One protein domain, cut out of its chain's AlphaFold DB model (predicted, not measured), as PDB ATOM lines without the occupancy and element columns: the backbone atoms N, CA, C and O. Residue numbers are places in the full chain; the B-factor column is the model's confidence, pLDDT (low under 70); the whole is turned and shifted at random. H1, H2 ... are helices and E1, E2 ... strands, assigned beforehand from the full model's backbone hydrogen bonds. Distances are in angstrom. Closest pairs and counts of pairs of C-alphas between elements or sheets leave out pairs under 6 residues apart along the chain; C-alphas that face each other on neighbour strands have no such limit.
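What this domain is: This is residues 79 to 173 of the 173 residues of an uncharacterized protein of Dendrothele bispora (strain CBS 962.96) (UniProt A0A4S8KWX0). Two long helices, H1 and H2, lie side by side and run the same way, with strand E1 off to one side running back in the other direction. Two long stretches without named elements, residues 115 to 132 and residues 156 to 173, reach out beyond the first ends of H1 and H2, and the short helix H3 sits away from the helix pair. The printed part has 95 residues, with three named helices and one named strand in the order H1, E1, H2, H3; its class is mostly helix, though under half of the residues are in named elements. It is compact, with a radius of gyration of the C-alphas of 13.9 A and spans of 42 by 32 by 18 A.

How they stand to each other: H1, residues 87 to 102, touches H2, residues 133 to 146, at a shallow tilt of 16 degrees. Their closest C-alphas, those of Ala 90 and Ala 135, are 4.2 A apart. E1, residues 110 to 114, pairs with no named strand and is apart from H1 and from H2. H3, residues 151 to 155, touches no helix. In H1, H2 and H3 every O i to N i+4 pair is within hydrogen-bond range.

Where its parts are: H1 begins at C-alpha 87, (23.400, 32.258, 16.796), and is 22.4 A long. E1 is 13.3 A, H2 19.8 A and H3 6.2 A, ending at C-alpha 155, (15.402, 60.662, 12.608).

The domain as a whole: The C-alphas of Ser 105 and Ala 168, the two farthest apart, are 44.0 A apart. The printed part has no cut. The link from E1 to H2, 18 residues, is long. Residues 165 to 166 pair antiparallel with residues 171 to 172. Mean pLDDT of the printed part is 94.3; residues 83 to 84 are under 70.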
ATOM      1  N   PRO A  79      19.169  37.826  23.851       95.00
ATOM      2  CA  PRO A  79      20.463  37.300  24.275       95.00
ATOM      3  C   PRO A  79      21.605  38.163  23.737       95.00
ATOM      4  O   PRO A  79      21.517  38.675  22.623       95.00
ATOM      5  N   ASN A  80      22.692  38.294  24.496       92.50
ATOM      6  CA  ASN A  80      23.910  38.923  23.991       92.50
ATOM      7  C   ASN A  80      24.381  38.216  22.716       92.50
ATOM      8  O   ASN A  80      24.314  36.987  22.618       92.50
ATOM      9  N   VAL A  81      24.930  38.978  21.775       87.50
ATOM     10  CA  VAL A  81      25.628  38.413  20.620       87.50
ATOM     11  C   VAL A  81      26.985  37.865  21.083       87.50
ATOM     12  O   VAL A  81      28.027  38.510  21.002       87.50
ATOM     13  N   ASN A  82      26.939  36.667  21.664       75.44
ATOM     14  CA  ASN A  82      28.091  35.932  22.171       75.44
ATOM     15  C   ASN A  82      28.600  34.939  21.113       75.44
ATOM     16  O   ASN A  82      27.820  34.387  20.336       75.44
ATOM     17  N   GLY A  83      29.900  34.634  21.138       61.84
ATOM     18  CA  GLY A  83      30.512  33.664  20.220       61.84
ATOM     19  C   GLY A  83      30.789  34.237  18.825       61.84
ATOM     20  O   GLY A  83      30.593  35.420  18.573       61.84
ATOM     21  N   SER A  84      31.301  33.408  17.913       67.75
ATOM     22  CA  SER A  84      31.764  33.873  16.596       67.75
ATOM     23  C   SER A  84      30.645  34.203  15.600       67.75
ATOM     24  O   SER A  84      30.941  34.825  14.586       67.75
ATOM     25  N   ASN A  85      29.393  33.791  15.842       79.56
ATOM     26  CA  ASN A  85      28.302  33.918  14.862       79.56
ATOM     27  C   ASN A  85      26.984  34.519  15.387       79.56
ATOM     28  O   ASN A  85      26.097  34.764  14.582       79.56
ATOM     29  N   GLY A  86      26.820  34.778  16.690       90.00
ATOM     30  CA  GLY A  86      25.590  35.397  17.213       90.00
ATOM     31  C   GLY A  86      24.329  34.524  17.146       90.00
ATOM     32  O   GLY A  86      23.217  35.045  17.222       90.00
ATOM     33  N   HIS A  87      24.490  33.205  17.043       94.50
ATOM     34  CA  HIS A  87      23.400  32.258  16.796       94.50
ATOM     35  C   HIS A  87      22.235  32.338  17.800       94.50
ATOM     36  O   HIS A  87      21.078  32.356  17.396       94.50
ATOM     37  N   GLU A  88      22.503  32.439  19.109       94.75
ATOM     38  CA  GLU A  88      21.434  32.510  20.127       94.75
ATOM     39  C   GLU A  88      20.553  33.761  19.973       94.75
ATOM     40  O   GLU A  88      19.338  33.703  20.173       94.75
ATOM     41  N   ASN A  89      21.158  34.891  19.595       96.94
ATOM     42  CA  ASN A  89      20.438  36.130  19.311       96.94
ATOM     43  C   ASN A  89      19.603  35.977  18.025       96.94
ATOM     44  O   ASN A  89      18.424  36.326  18.010       96.94
ATOM     45  N   ALA A  90      20.163  35.349  16.987       97.38
ATOM     46  CA  ALA A  90      19.439  35.058  15.752       97.38
ATOM     47  C   ALA A  90      18.218  34.143  15.976       97.38
ATOM     48  O   ALA A  90      17.120  34.454  15.513       97.38
ATOM     49  N   GLU A  91      18.367  33.041  16.718       97.75
ATOM     50  CA  GLU A  91      17.261  32.123  17.041       97.75
ATOM     51  C   GLU A  91      16.156  32.803  17.860       97.75
ATOM     52  O   GLU A  91      14.965  32.537  17.661       97.75
ATOM     53  N   PHE A  92      16.526  33.741  18.738       98.00
ATOM     54  CA  PHE A  92      15.564  34.572  19.455       98.00
ATOM     55  C   PHE A  92      14.701  35.402  18.491       98.00
ATOM     56  O   PHE A  92      13.469  35.357  18.579       98.00
ATOM     57  N   TRP A  93      15.306  36.092  17.521       98.56
ATOM     58  CA  TRP A  93      14.552  36.860  16.523       98.56
ATOM     59  C   TRP A  93      13.720  35.972  15.598       98.56
ATOM     60  O   TRP A  93      12.562  36.301  15.335       98.56
ATOM     61  N   LYS A  94      14.246  34.816  15.169       98.62
ATOM     62  CA  LYS A  94      13.499  33.830  14.363       98.62
ATOM     63  C   LYS A  94      12.261  33.313  15.103       98.62
ATOM     64  O   LYS A  94      11.198  33.185  14.499       98.62
ATOM     65  N   THR A  95      12.361  33.098  16.415       98.69
ATOM     66  CA  THR A  95      11.221  32.703  17.262       98.69
ATOM     67  C   THR A  95      10.127  33.776  17.268       98.69
ATOM     68  O   THR A  95       8.946  33.475  17.081       98.69
ATOM     69  N   ILE A  96      10.504  35.050  17.427       98.69
ATOM     70  CA  ILE A  96       9.557  36.176  17.393       98.69
ATOM     71  C   ILE A  96       8.958  36.356  15.988       98.69
ATOM     72  O   ILE A  96       7.755  36.593  15.853       98.69
ATOM     73  N   HIS A  97       9.770  36.202  14.940       98.75
ATOM     74  CA  HIS A  97       9.314  36.228  13.552       98.75
ATOM     75  C   HIS A  97       8.236  35.165  13.314       98.75
ATOM     76  O   HIS A  97       7.131  35.491  12.878       98.75
ATOM     77  N   GLN A  98       8.515  33.907  13.670       98.75
ATOM     78  CA  GLN A  98       7.568  32.800  13.533       98.75
ATOM     79  C   GLN A  98       6.263  33.064  14.300       98.75
ATOM     80  O   GLN A  98       5.174  32.790  13.793       98.75
ATOM     81  N   TYR A  99       6.347  33.650  15.500       98.69
ATOM     82  CA  TYR A  99       5.161  34.038  16.261       98.69
ATOM     83  C   TYR A  99       4.274  35.025  15.488       98.69
ATOM     84  O   TYR A  99       3.062  34.810  15.393       98.69
ATOM     85  N   PHE A 100       4.838  36.093  14.917       98.62
ATOM     86  CA  PHE A 100       4.051  37.097  14.186       98.62
ATOM     87  C   PHE A 100       3.595  36.634  12.804       98.62
ATOM     88  O   PHE A 100       2.554  37.092  12.329       98.62
ATOM     89  N   GLU A 101       4.321  35.711  12.181       98.38
ATOM     90  CA  GLU A 101       3.883  35.036  10.959       98.38
ATOM     91  C   GLU A 101       2.610  34.215  11.218       98.38
ATOM     92  O   GLU A 101       1.632  34.326  10.481       98.38
ATOM     93  N   GLN A 102       2.575  33.470  12.327       98.44
ATOM     94  CA  GLN A 102       1.407  32.686  12.745       98.44
ATOM     95  C   GLN A 102       0.267  33.549  13.309       98.44
ATOM     96  O   GLN A 102      -0.888  33.123  13.326       98.44
ATOM     97  N   ASN A 103       0.571  34.765  13.772       97.88
ATOM     98  CA  ASN A 103      -0.380  35.669  14.420       97.88
ATOM     99  C   ASN A 103      -0.388  37.061  13.754       97.88
ATOM    100  O   ASN A 103      -0.076  38.061  14.409       97.88
ATOM    101  N   PRO A 104      -0.802  37.185  12.480       95.94
ATOM    102  CA  PRO A 104      -0.674  38.434  11.722       95.94
ATOM    103  C   PRO A 104      -1.472  39.608  12.314       95.94
ATOM    104  O   PRO A 104      -1.086  40.761  12.148       95.94
ATOM    105  N   SER A 105      -2.553  39.344  13.059       93.75
ATOM    106  CA  SER A 105      -3.345  40.373  13.760       93.75
ATOM    107  C   SER A 105      -2.698  40.899  15.051       93.75
ATOM    108  O   SER A 105      -3.233  41.815  15.684       93.75
ATOM    109  N   LYS A 106      -1.568  40.308  15.458       96.06
ATOM    110  CA  LYS A 106      -0.795  40.665  16.653       96.06
ATOM    111  C   LYS A 106       0.544  41.327  16.327       96.06
ATOM    112  O   LYS A 106       1.328  41.538  17.247       96.06
ATOM    113  N   LYS A 107       0.811  41.656  15.057       97.81
ATOM    114  CA  LYS A 107       2.031  42.378  14.672       97.81
ATOM    115  C   LYS A 107       2.188  43.650  15.522       97.81
ATOM    116  O   LYS A 107       1.186  44.335  15.750       97.81
ATOM    117  N   PRO A 108       3.397  43.929  16.031       98.12
ATOM    118  CA  PRO A 108       3.633  45.058  16.912       98.12
ATOM    119  C   PRO A 108       3.593  46.369  16.128       98.12
ATOM    120  O   PRO A 108       4.130  46.452  15.030       98.12
ATOM    121  N   ASP A 109       2.993  47.395  16.724       97.69
ATOM    122  CA  ASP A 109       3.141  48.781  16.275       97.69
ATOM    123  C   ASP A 109       4.432  49.396  16.841       97.69
ATOM    124  O   ASP A 109       4.989  50.328  16.270       97.69
ATOM    125  N   ILE A 110       4.890  48.886  17.990       97.69
ATOM    126  CA  ILE A 110       6.113  49.305  18.674       97.69
ATOM    127  C   ILE A 110       6.872  48.055  19.117       97.69
ATOM    128  O   ILE A 110       6.309  47.204  19.810       97.69
ATOM    129  N   LEU A 111       8.153  47.977  18.761       98.25
ATOM    130  CA  LEU A 111       9.128  47.055  19.338       98.25
ATOM    131  C   LEU A 111      10.158  47.885  20.106       98.25
ATOM    132  O   LEU A 111      10.754  48.795  19.540       98.25
ATOM    133  N   ALA A 112      10.344  47.606  21.393       97.62
ATOM    134  CA  ALA A 112      11.259  48.364  22.240       97.62
ATOM    135  C   ALA A 112      11.998  47.452  23.215       97.62
ATOM    136  O   ALA A 112      11.481  46.417  23.627       97.62
ATOM    137  N   GLY A 113      13.188  47.850  23.641       96.56
ATOM    138  CA  GLY A 113      13.954  47.099  24.624       96.56
ATOM    139  C   GLY A 113      15.424  47.051  24.269       96.56
ATOM    140  O   GLY A 113      15.931  47.955  23.610       96.56
ATOM    141  N   ASP A 114      16.083  46.003  24.738       96.94
ATOM    142  CA  ASP A 114      17.499  45.773  24.495       96.94
ATOM    143  C   ASP A 114      17.661  44.625  23.495       96.94
ATOM    144  O   ASP A 114      17.331  43.465  23.772       96.94
ATOM    145  N   MET A 115      18.115  44.996  22.300       96.88
ATOM    146  CA  MET A 115      18.252  44.110  21.147       96.88
ATOM    147  C   MET A 115      19.566  43.325  21.220       96.88
ATOM    148  O   MET A 115      19.711  42.311  20.536       96.88
ATOM    149  N   ASN A 116      20.515  43.778  22.048       95.31
ATOM    150  CA  ASN A 116      21.838  43.188  22.224       95.31
ATOM    151  C   ASN A 116      22.631  42.937  20.923       95.31
ATOM    152  O   ASN A 116      23.583  42.157  20.918       95.31
ATOM    153  N   VAL A 117      22.252  43.616  19.838       95.38
ATOM    154  CA  VAL A 117      22.888  43.588  18.521       95.38
ATOM    155  C   VAL A 117      22.932  45.007  17.963       95.38
ATOM    156  O   VAL A 117      22.001  45.790  18.154       95.38
ATOM    157  N   VAL A 118      24.024  45.332  17.281       95.00
ATOM    158  CA  VAL A 118      24.229  46.600  16.589       95.00
ATOM    159  C   VAL A 118      23.942  46.426  15.101       95.00
ATOM    160  O   VAL A 118      24.658  45.708  14.406       95.00
ATOM    161  N   GLU A 119      22.926  47.132  14.600       91.94
ATOM    162  CA  GLU A 119      22.494  47.050  13.197       91.94
ATOM    163  C   GLU A 119      23.476  47.745  12.236       91.94
ATOM    164  O   GLU A 119      23.727  47.248  11.140       91.94
ATOM    165  N   SER A 120      24.078  48.875  12.640       91.06
ATOM    166  CA  SER A 120      25.042  49.619  11.815       91.06
ATOM    167  C   SER A 120      26.343  49.933  12.555       91.06
ATOM    168  O   SER A 120      26.563  51.026  13.080       91.06
ATOM    169  N   GLY A 121      27.273  48.978  12.538       90.31
ATOM    170  CA  GLY A 121      28.537  49.049  13.280       90.31
ATOM    171  C   GLY A 121      29.417  50.279  13.011       90.31
ATOM    172  O   GLY A 121      30.251  50.640  13.839       90.31
ATOM    173  N   MET A 122      29.248  50.956  11.872       91.50
ATOM    174  CA  MET A 122      30.031  52.152  11.522       91.50
ATOM    175  C   MET A 122      29.615  53.414  12.292       91.50
ATOM    176  O   MET A 122      30.429  54.328  12.490       91.50
ATOM    177  N   VAL A 123      28.354  53.480  12.719       93.44
ATOM    178  CA  VAL A 123      27.770  54.638  13.413       93.44
ATOM    179  C   VAL A 123      27.345  54.301  14.839       93.44
ATOM    180  O   VAL A 123      27.510  55.141  15.723       93.44
ATOM    181  N   ASP A 124      26.925  53.061  15.076       94.50
ATOM    182  CA  ASP A 124      26.384  52.570  16.347       94.50
ATOM    183  C   ASP A 124      27.397  51.791  17.186       94.50
ATOM    184  O   ASP A 124      27.030  51.155  18.164       94.50
ATOM    185  N   ARG A 125      28.690  51.819  16.835       94.12
ATOM    186  CA  ARG A 125      29.719  51.157  17.644       94.12
ATOM    187  C   ARG A 125      31.064  51.879  17.668       94.12
ATOM    188  O   ARG A 125      31.514  52.439  16.666       94.12
ATOM    189  N   LEU A 126      31.735  51.823  18.821       93.00
ATOM    190  CA  LEU A 126      33.140  52.196  19.009       93.00
ATOM    191  C   LEU A 126      33.889  51.110  19.799       93.00
ATOM    192  O   LEU A 126      33.480  50.828  20.922       93.00
ATOM    193  N   PRO A 127      35.009  50.560  19.283       92.88
ATOM    194  CA  PRO A 127      35.539  50.765  17.931       92.88
ATOM    195  C   PRO A 127      34.579  50.229  16.858       92.88
ATOM    196  O   PRO A 127      33.859  49.261  17.085       92.88
ATOM    197  N   ALA A 128      34.565  50.873  15.692       94.31
ATOM    198  CA  ALA A 128      33.627  50.547  14.624       94.31
ATOM    199  C   ALA A 128      33.895  49.147  14.049       94.31
ATOM    200  O   ALA A 128      34.959  48.892  13.484       94.31
ATOM    201  N   HIS A 129      32.914  48.259  14.174       92.12
ATOM    202  CA  HIS A 129      32.862  46.958  13.514       92.12
ATOM    203  C   HIS A 129      31.410  46.479  13.471       92.12
ATOM    204  O   HIS A 129      30.600  46.894  14.300       92.12
ATOM    205  N   ASN A 130      31.079  45.608  12.523       92.38
ATOM    206  CA  ASN A 130      29.745  45.016  12.455       92.38
ATOM    207  C   ASN A 130      29.606  43.895  13.487       92.38
ATOM    208  O   ASN A 130      30.598  43.246  13.840       92.38
ATOM    209  N   ASP A 131      28.379  43.680  13.951       93.69
ATOM    210  CA  ASP A 131      28.025  42.451  14.649       93.69
ATOM    211  C   ASP A 131      27.802  41.302  13.647       93.69
ATOM    212  O   ASP A 131      27.692  41.544  12.443       93.69
ATOM    213  N   PRO A 132      27.806  40.043  14.120       94.62
ATOM    214  CA  PRO A 132      27.522  38.871  13.306       94.62
ATOM    215  C   PRO A 132      26.277  38.996  12.421       94.62
ATOM    216  O   PRO A 132      25.177  39.267  12.904       94.62
ATOM    217  N   GLU A 133      26.471  38.698  11.135       94.38
ATOM    218  CA  GLU A 133      25.457  38.820  10.081       94.38
ATOM    219  C   GLU A 133      24.198  37.991  10.377       94.38
ATOM    220  O   GLU A 133      23.088  38.473  10.192       94.38
ATOM    221  N   GLU A 134      24.349  36.789  10.948       95.50
ATOM    222  CA  GLU A 134      23.214  35.918  11.289       95.50
ATOM    223  C   GLU A 134      22.225  36.600  12.255       95.50
ATOM    224  O   GLU A 134      21.009  36.442  12.127       95.50
ATOM    225  N   ALA A 135      22.737  37.372  13.218       95.75
ATOM    226  CA  ALA A 135      21.921  38.091  14.191       95.75
ATOM    227  C   ALA A 135      21.256  39.326  13.565       95.75
ATOM    228  O   ALA A 135      20.053  39.533  13.746       95.75
ATOM    229  N   THR A 136      22.017  40.117  12.800       96.12
ATOM    230  CA  THR A 136      21.500  41.328  12.147       96.12
ATOM    231  C   THR A 136      20.456  40.994  11.080       96.12
ATOM    232  O   THR A 136      19.392  41.605  11.063       96.12
ATOM    233  N   GLU A 137      20.683  39.964  10.260       97.19
ATOM    234  CA  GLU A 137      19.722  39.520   9.241       97.19
ATOM    235  C   GLU A 137      18.424  38.986   9.861       97.19
ATOM    236  O   GLU A 137      17.332  39.222   9.340       97.19
ATOM    237  N   ALA A 138      18.504  38.261  10.982       98.12
ATOM    238  CA  ALA A 138      17.313  37.755  11.660       98.12
ATOM    239  C   ALA A 138      16.432  38.899  12.200       98.12
ATOM    240  O   ALA A 138      15.203  38.833  12.089       98.12
ATOM    241  N   LEU A 139      17.047  39.963  12.730       98.12
ATOM    242  CA  LEU A 139      16.338  41.174  13.149       98.12
ATOM    243  C   LEU A 139      15.769  41.950  11.948       98.12
ATOM    244  O   LEU A 139      14.608  42.365  11.987       98.12
ATOM    245  N   ASP A 140      16.524  42.087  10.857       98.06
ATOM    246  CA  ASP A 140      16.053  42.728   9.622       98.06
ATOM    247  C   ASP A 140      14.830  42.017   9.033       98.06
ATOM    248  O   ASP A 140      13.828  42.660   8.708       98.06
ATOM    249  N   ASN A 141      14.847  40.685   8.980       98.50
ATOM    250  CA  ASN A 141      13.703  39.894   8.528       98.50
ATOM    251  C   ASN A 141      12.465  40.108   9.415       98.50
ATOM    252  O   ASN A 141      11.346  40.235   8.908       98.50
ATOM    253  N   LEU A 142      12.646  40.208  10.739       98.62
ATOM    254  CA  LEU A 142      11.559  40.540  11.661       98.62
ATOM    255  C   LEU A 142      10.988  41.941  11.387       98.62
ATOM    256  O   LEU A 142       9.762  42.099  11.343       98.62
ATOM    257  N   LYS A 143      11.843  42.948  11.169       98.25
ATOM    258  CA  LYS A 143      11.411  44.310  10.813       98.25
ATOM    259  C   LYS A 143      10.619  44.322   9.506       98.25
ATOM    260  O   LYS A 143       9.535  44.898   9.473       98.25
ATOM    261  N   ILE A 144      11.083  43.612   8.475       98.31
ATOM    262  CA  ILE A 144      10.379  43.481   7.188       98.31
ATOM    263  C   ILE A 144       8.998  42.840   7.385       98.31
ATOM    264  O   ILE A 144       7.994  43.396   6.936       98.31
ATOM    265  N   LEU A 145       8.914  41.709   8.098       98.56
ATOM    266  CA  LEU A 145       7.643  41.024   8.365       98.56
ATOM    267  C   LEU A 145       6.638  41.934   9.089       98.56
ATOM    268  O   LEU A 145       5.430  41.885   8.820       98.56
ATOM    269  N   THR A 146       7.124  42.721  10.047       98.12
ATOM    270  CA  THR A 146       6.301  43.571  10.918       98.12
ATOM    271  C   THR A 146       6.090  44.982  10.374       98.12
ATOM    272  O   THR A 146       5.239  45.696  10.897       98.12
ATOM    273  N   ASN A 147       6.777  45.350   9.287       97.62
ATOM    274  CA  ASN A 147       6.819  46.701   8.729       97.62
ATOM    275  C   ASN A 147       7.292  47.755   9.754       97.62
ATOM    276  O   ASN A 147       6.786  48.880   9.792       97.62
ATOM    277  N   LEU A 148       8.246  47.369  10.604       97.62
ATOM    278  CA  LEU A 148       8.916  48.254  11.553       97.62
ATOM    279  C   LEU A 148      10.207  48.823  10.953       97.62
ATOM    280  O   LEU A 148      10.830  48.215  10.087       97.62
ATOM    281  N   HIS A 149      10.610  49.985  11.451       95.81
ATOM    282  CA  HIS A 149      11.858  50.669  11.117       95.81
ATOM    283  C   HIS A 149      12.540  51.144  12.402       95.81
ATOM    284  O   HIS A 149      11.882  51.309  13.435       95.81
ATOM    285  N   ASP A 150      13.850  51.374  12.337       96.00
ATOM    286  CA  ASP A 150      14.571  52.028  13.427       96.00
ATOM    287  C   ASP A 150      14.253  53.531  13.419       96.00
ATOM    288  O   ASP A 150      14.834  54.323  12.674       96.00
ATOM    289  N   GLY A 151      13.323  53.932  14.287       94.94
ATOM    290  CA  GLY A 151      12.907  55.326  14.414       94.94
ATOM    291  C   GLY A 151      14.031  56.278  14.841       94.94
ATOM    292  O   GLY A 151      13.960  57.472  14.531       94.94
ATOM    293  N   TRP A 152      15.074  55.792  15.530       95.06
ATOM    294  CA  TRP A 152      16.228  56.623  15.875       95.06
ATOM    295  C   TRP A 152      17.061  56.923  14.634       95.06
ATOM    296  O   TRP A 152      17.335  58.096  14.364       95.06
ATOM    297  N   ARG A 153      17.416  55.896  13.854       94.69
ATOM    298  CA  ARG A 153      18.224  56.057  12.639       94.69
ATOM    299  C   ARG A 153      17.480  56.801  11.531       94.69
ATOM    300  O   ARG A 153      18.104  57.604  10.842       94.69
ATOM    301  N   ASP A 154      16.163  56.639  11.428       94.56
ATOM    302  CA  ASP A 154      15.335  57.427  10.507       94.56
ATOM    303  C   ASP A 154      15.345  58.926  10.851       94.56
ATOM    304  O   ASP A 154      15.344  59.780   9.964       94.56
ATOM    305  N   THR A 155      15.383  59.264  12.144       96.44
ATOM    306  CA  THR A 155      15.402  60.662  12.608       96.44
ATOM    307  C   THR A 155      16.812  61.264  12.580       96.44
ATOM    308  O   THR A 155      16.976  62.449  12.285       96.44
ATOM    309  N   TYR A 156      17.833  60.468  12.903       95.88
ATOM    310  CA  TYR A 156      19.222  60.903  13.058       95.88
ATOM    311  C   TYR A 156      20.190  59.983  12.288       95.88
ATOM    312  O   TYR A 156      20.965  59.243  12.903       95.88
ATOM    313  N   PRO A 157      20.191  60.037  10.944       93.62
ATOM    314  CA  PRO A 157      20.875  59.060  10.094       93.62
ATOM    315  C   PRO A 157      22.388  58.970  10.325       93.62
ATOM    316  O   PRO A 157      22.961  57.887  10.249       93.62
ATOM    317  N   ASP A 158      23.041  60.076  10.670       92.69
ATOM    318  CA  ASP A 158      24.495  60.206  10.808       92.69
ATOM    319  C   ASP A 158      24.969  60.404  12.258       92.69
ATOM    320  O   ASP A 158      26.174  60.421  12.534       92.69
ATOM    321  N   LYS A 159      24.040  60.533  13.213       95.38
ATOM    322  CA  LYS A 159      24.385  60.797  14.609       95.38
ATOM    323  C   LYS A 159      24.944  59.544  15.276       95.38
ATOM    324  O   LYS A 159      24.340  58.472  15.232       95.38
ATOM    325  N   LYS A 160      26.076  59.726  15.953       93.56
ATOM    326  CA  LYS A 160      26.696  58.739  16.841       93.56
ATOM    327  C   LYS A 160      26.217  58.980  18.267       93.56
ATOM    328  O   LYS A 160      26.579  59.989  18.876       93.56
ATOM    329  N   ALA A 161      25.362  58.100  18.771       93.75
ATOM    330  CA  ALA A 161      24.864  58.136  20.139       93.75
ATOM    331  C   ALA A 161      24.715  56.699  20.633       93.75
ATOM    332  O   ALA A 161      24.019  55.916  20.002       93.75
ATOM    333  N   TYR A 162      25.376  56.388  21.743       94.50
ATOM    334  CA  TYR A 162      25.484  55.032  22.274       94.50
ATOM    335  C   TYR A 162      24.600  54.873  23.503       94.50
ATOM    336  O   TYR A 162      24.417  55.828  24.270       94.50
ATOM    337  N   THR A 163      24.071  53.673  23.706       94.50
ATOM    338  CA  THR A 163      23.168  53.362  24.830       94.50
ATOM    339  C   THR A 163      23.822  52.477  25.893       94.50
ATOM    340  O   THR A 163      23.319  52.377  27.013       94.50
ATOM    341  N   PHE A 164      24.992  51.918  25.586       94.56
ATOM    342  CA  PHE A 164      25.768  51.012  26.413       94.56
ATOM    343  C   PHE A 164      27.265  51.360  26.393       94.56
ATOM    344  O   PHE A 164      27.828  51.801  25.389       94.56
ATOM    345  N   HIS A 165      27.932  51.139  27.529       94.62
ATOM    346  CA  HIS A 165      29.371  51.340  27.679       94.62
ATOM    347  C   HIS A 165      30.016  50.185  28.452       94.62
ATOM    348  O   HIS A 165      29.746  49.984  29.638       94.62
ATOM    349  N   GLN A 166      30.931  49.465  27.803       91.12
ATOM    350  CA  GLN A 166      31.733  48.424  28.435       91.12
ATOM    351  C   GLN A 166      33.010  49.026  29.026       91.12
ATOM    352  O   GLN A 166      33.999  49.257  28.333       91.12
ATOM    353  N   THR A 167      33.022  49.215  30.344       91.06
ATOM    354  CA  THR A 167      34.125  49.888  31.053       91.06
ATOM    355  C   THR A 167      35.474  49.183  30.895       91.06
ATOM    356  O   THR A 167      36.503  49.841  30.807       91.06
ATOM    357  N   ALA A 168      35.482  47.849  30.828       90.69
ATOM    358  CA  ALA A 168      36.717  47.066  30.751       90.69
ATOM    359  C   ALA A 168      37.481  47.253  29.428       90.69
ATOM    360  O   ALA A 168      38.707  47.193  29.418       90.69
ATOM    361  N   THR A 169      36.769  47.463  28.319       87.81
ATOM    362  CA  THR A 169      37.350  47.585  26.969       87.81
ATOM    363  C   THR A 169      37.269  49.007  26.419       87.81
ATOM    364  O   THR A 169      37.889  49.308  25.404       87.81
ATOM    365  N   GLY A 170      36.493  49.882  27.063       90.62
ATOM    366  CA  GLY A 170      36.149  51.201  26.545       90.62
ATOM    367  C   GLY A 170      35.097  51.174  25.432       90.62
ATOM    368  O   GLY A 170      34.758  52.238  24.919       90.62
ATOM    369  N   SER A 171      34.574  49.993  25.071       90.12
ATOM    370  CA  SER A 171      33.625  49.836  23.967       90.12
ATOM    371  C   SER A 171      32.316  50.575  24.241       90.12
ATOM    372  O   SER A 171      31.859  50.642  25.387       90.12
ATOM    373  N   GLN A 172      31.710  51.127  23.193       93.38
ATOM    374  CA  GLN A 172      30.411  51.802  23.244       93.38
ATOM    375  C   GLN A 172      29.533  51.320  22.092       93.38
ATOM    376  O   GLN A 172      30.042  51.103  20.990       93.38
ATOM    377  N   SER A 173      28.244  51.150  22.368       89.94
ATOM    378  CA  SER A 173      27.211  50.747  21.406       89.94
ATOM    379  C   SER A 173      25.859  51.302  21.814       89.94
ATOM    380  O   SER A 173      25.583  51.279  23.029       89.94
TER     381      SER A 173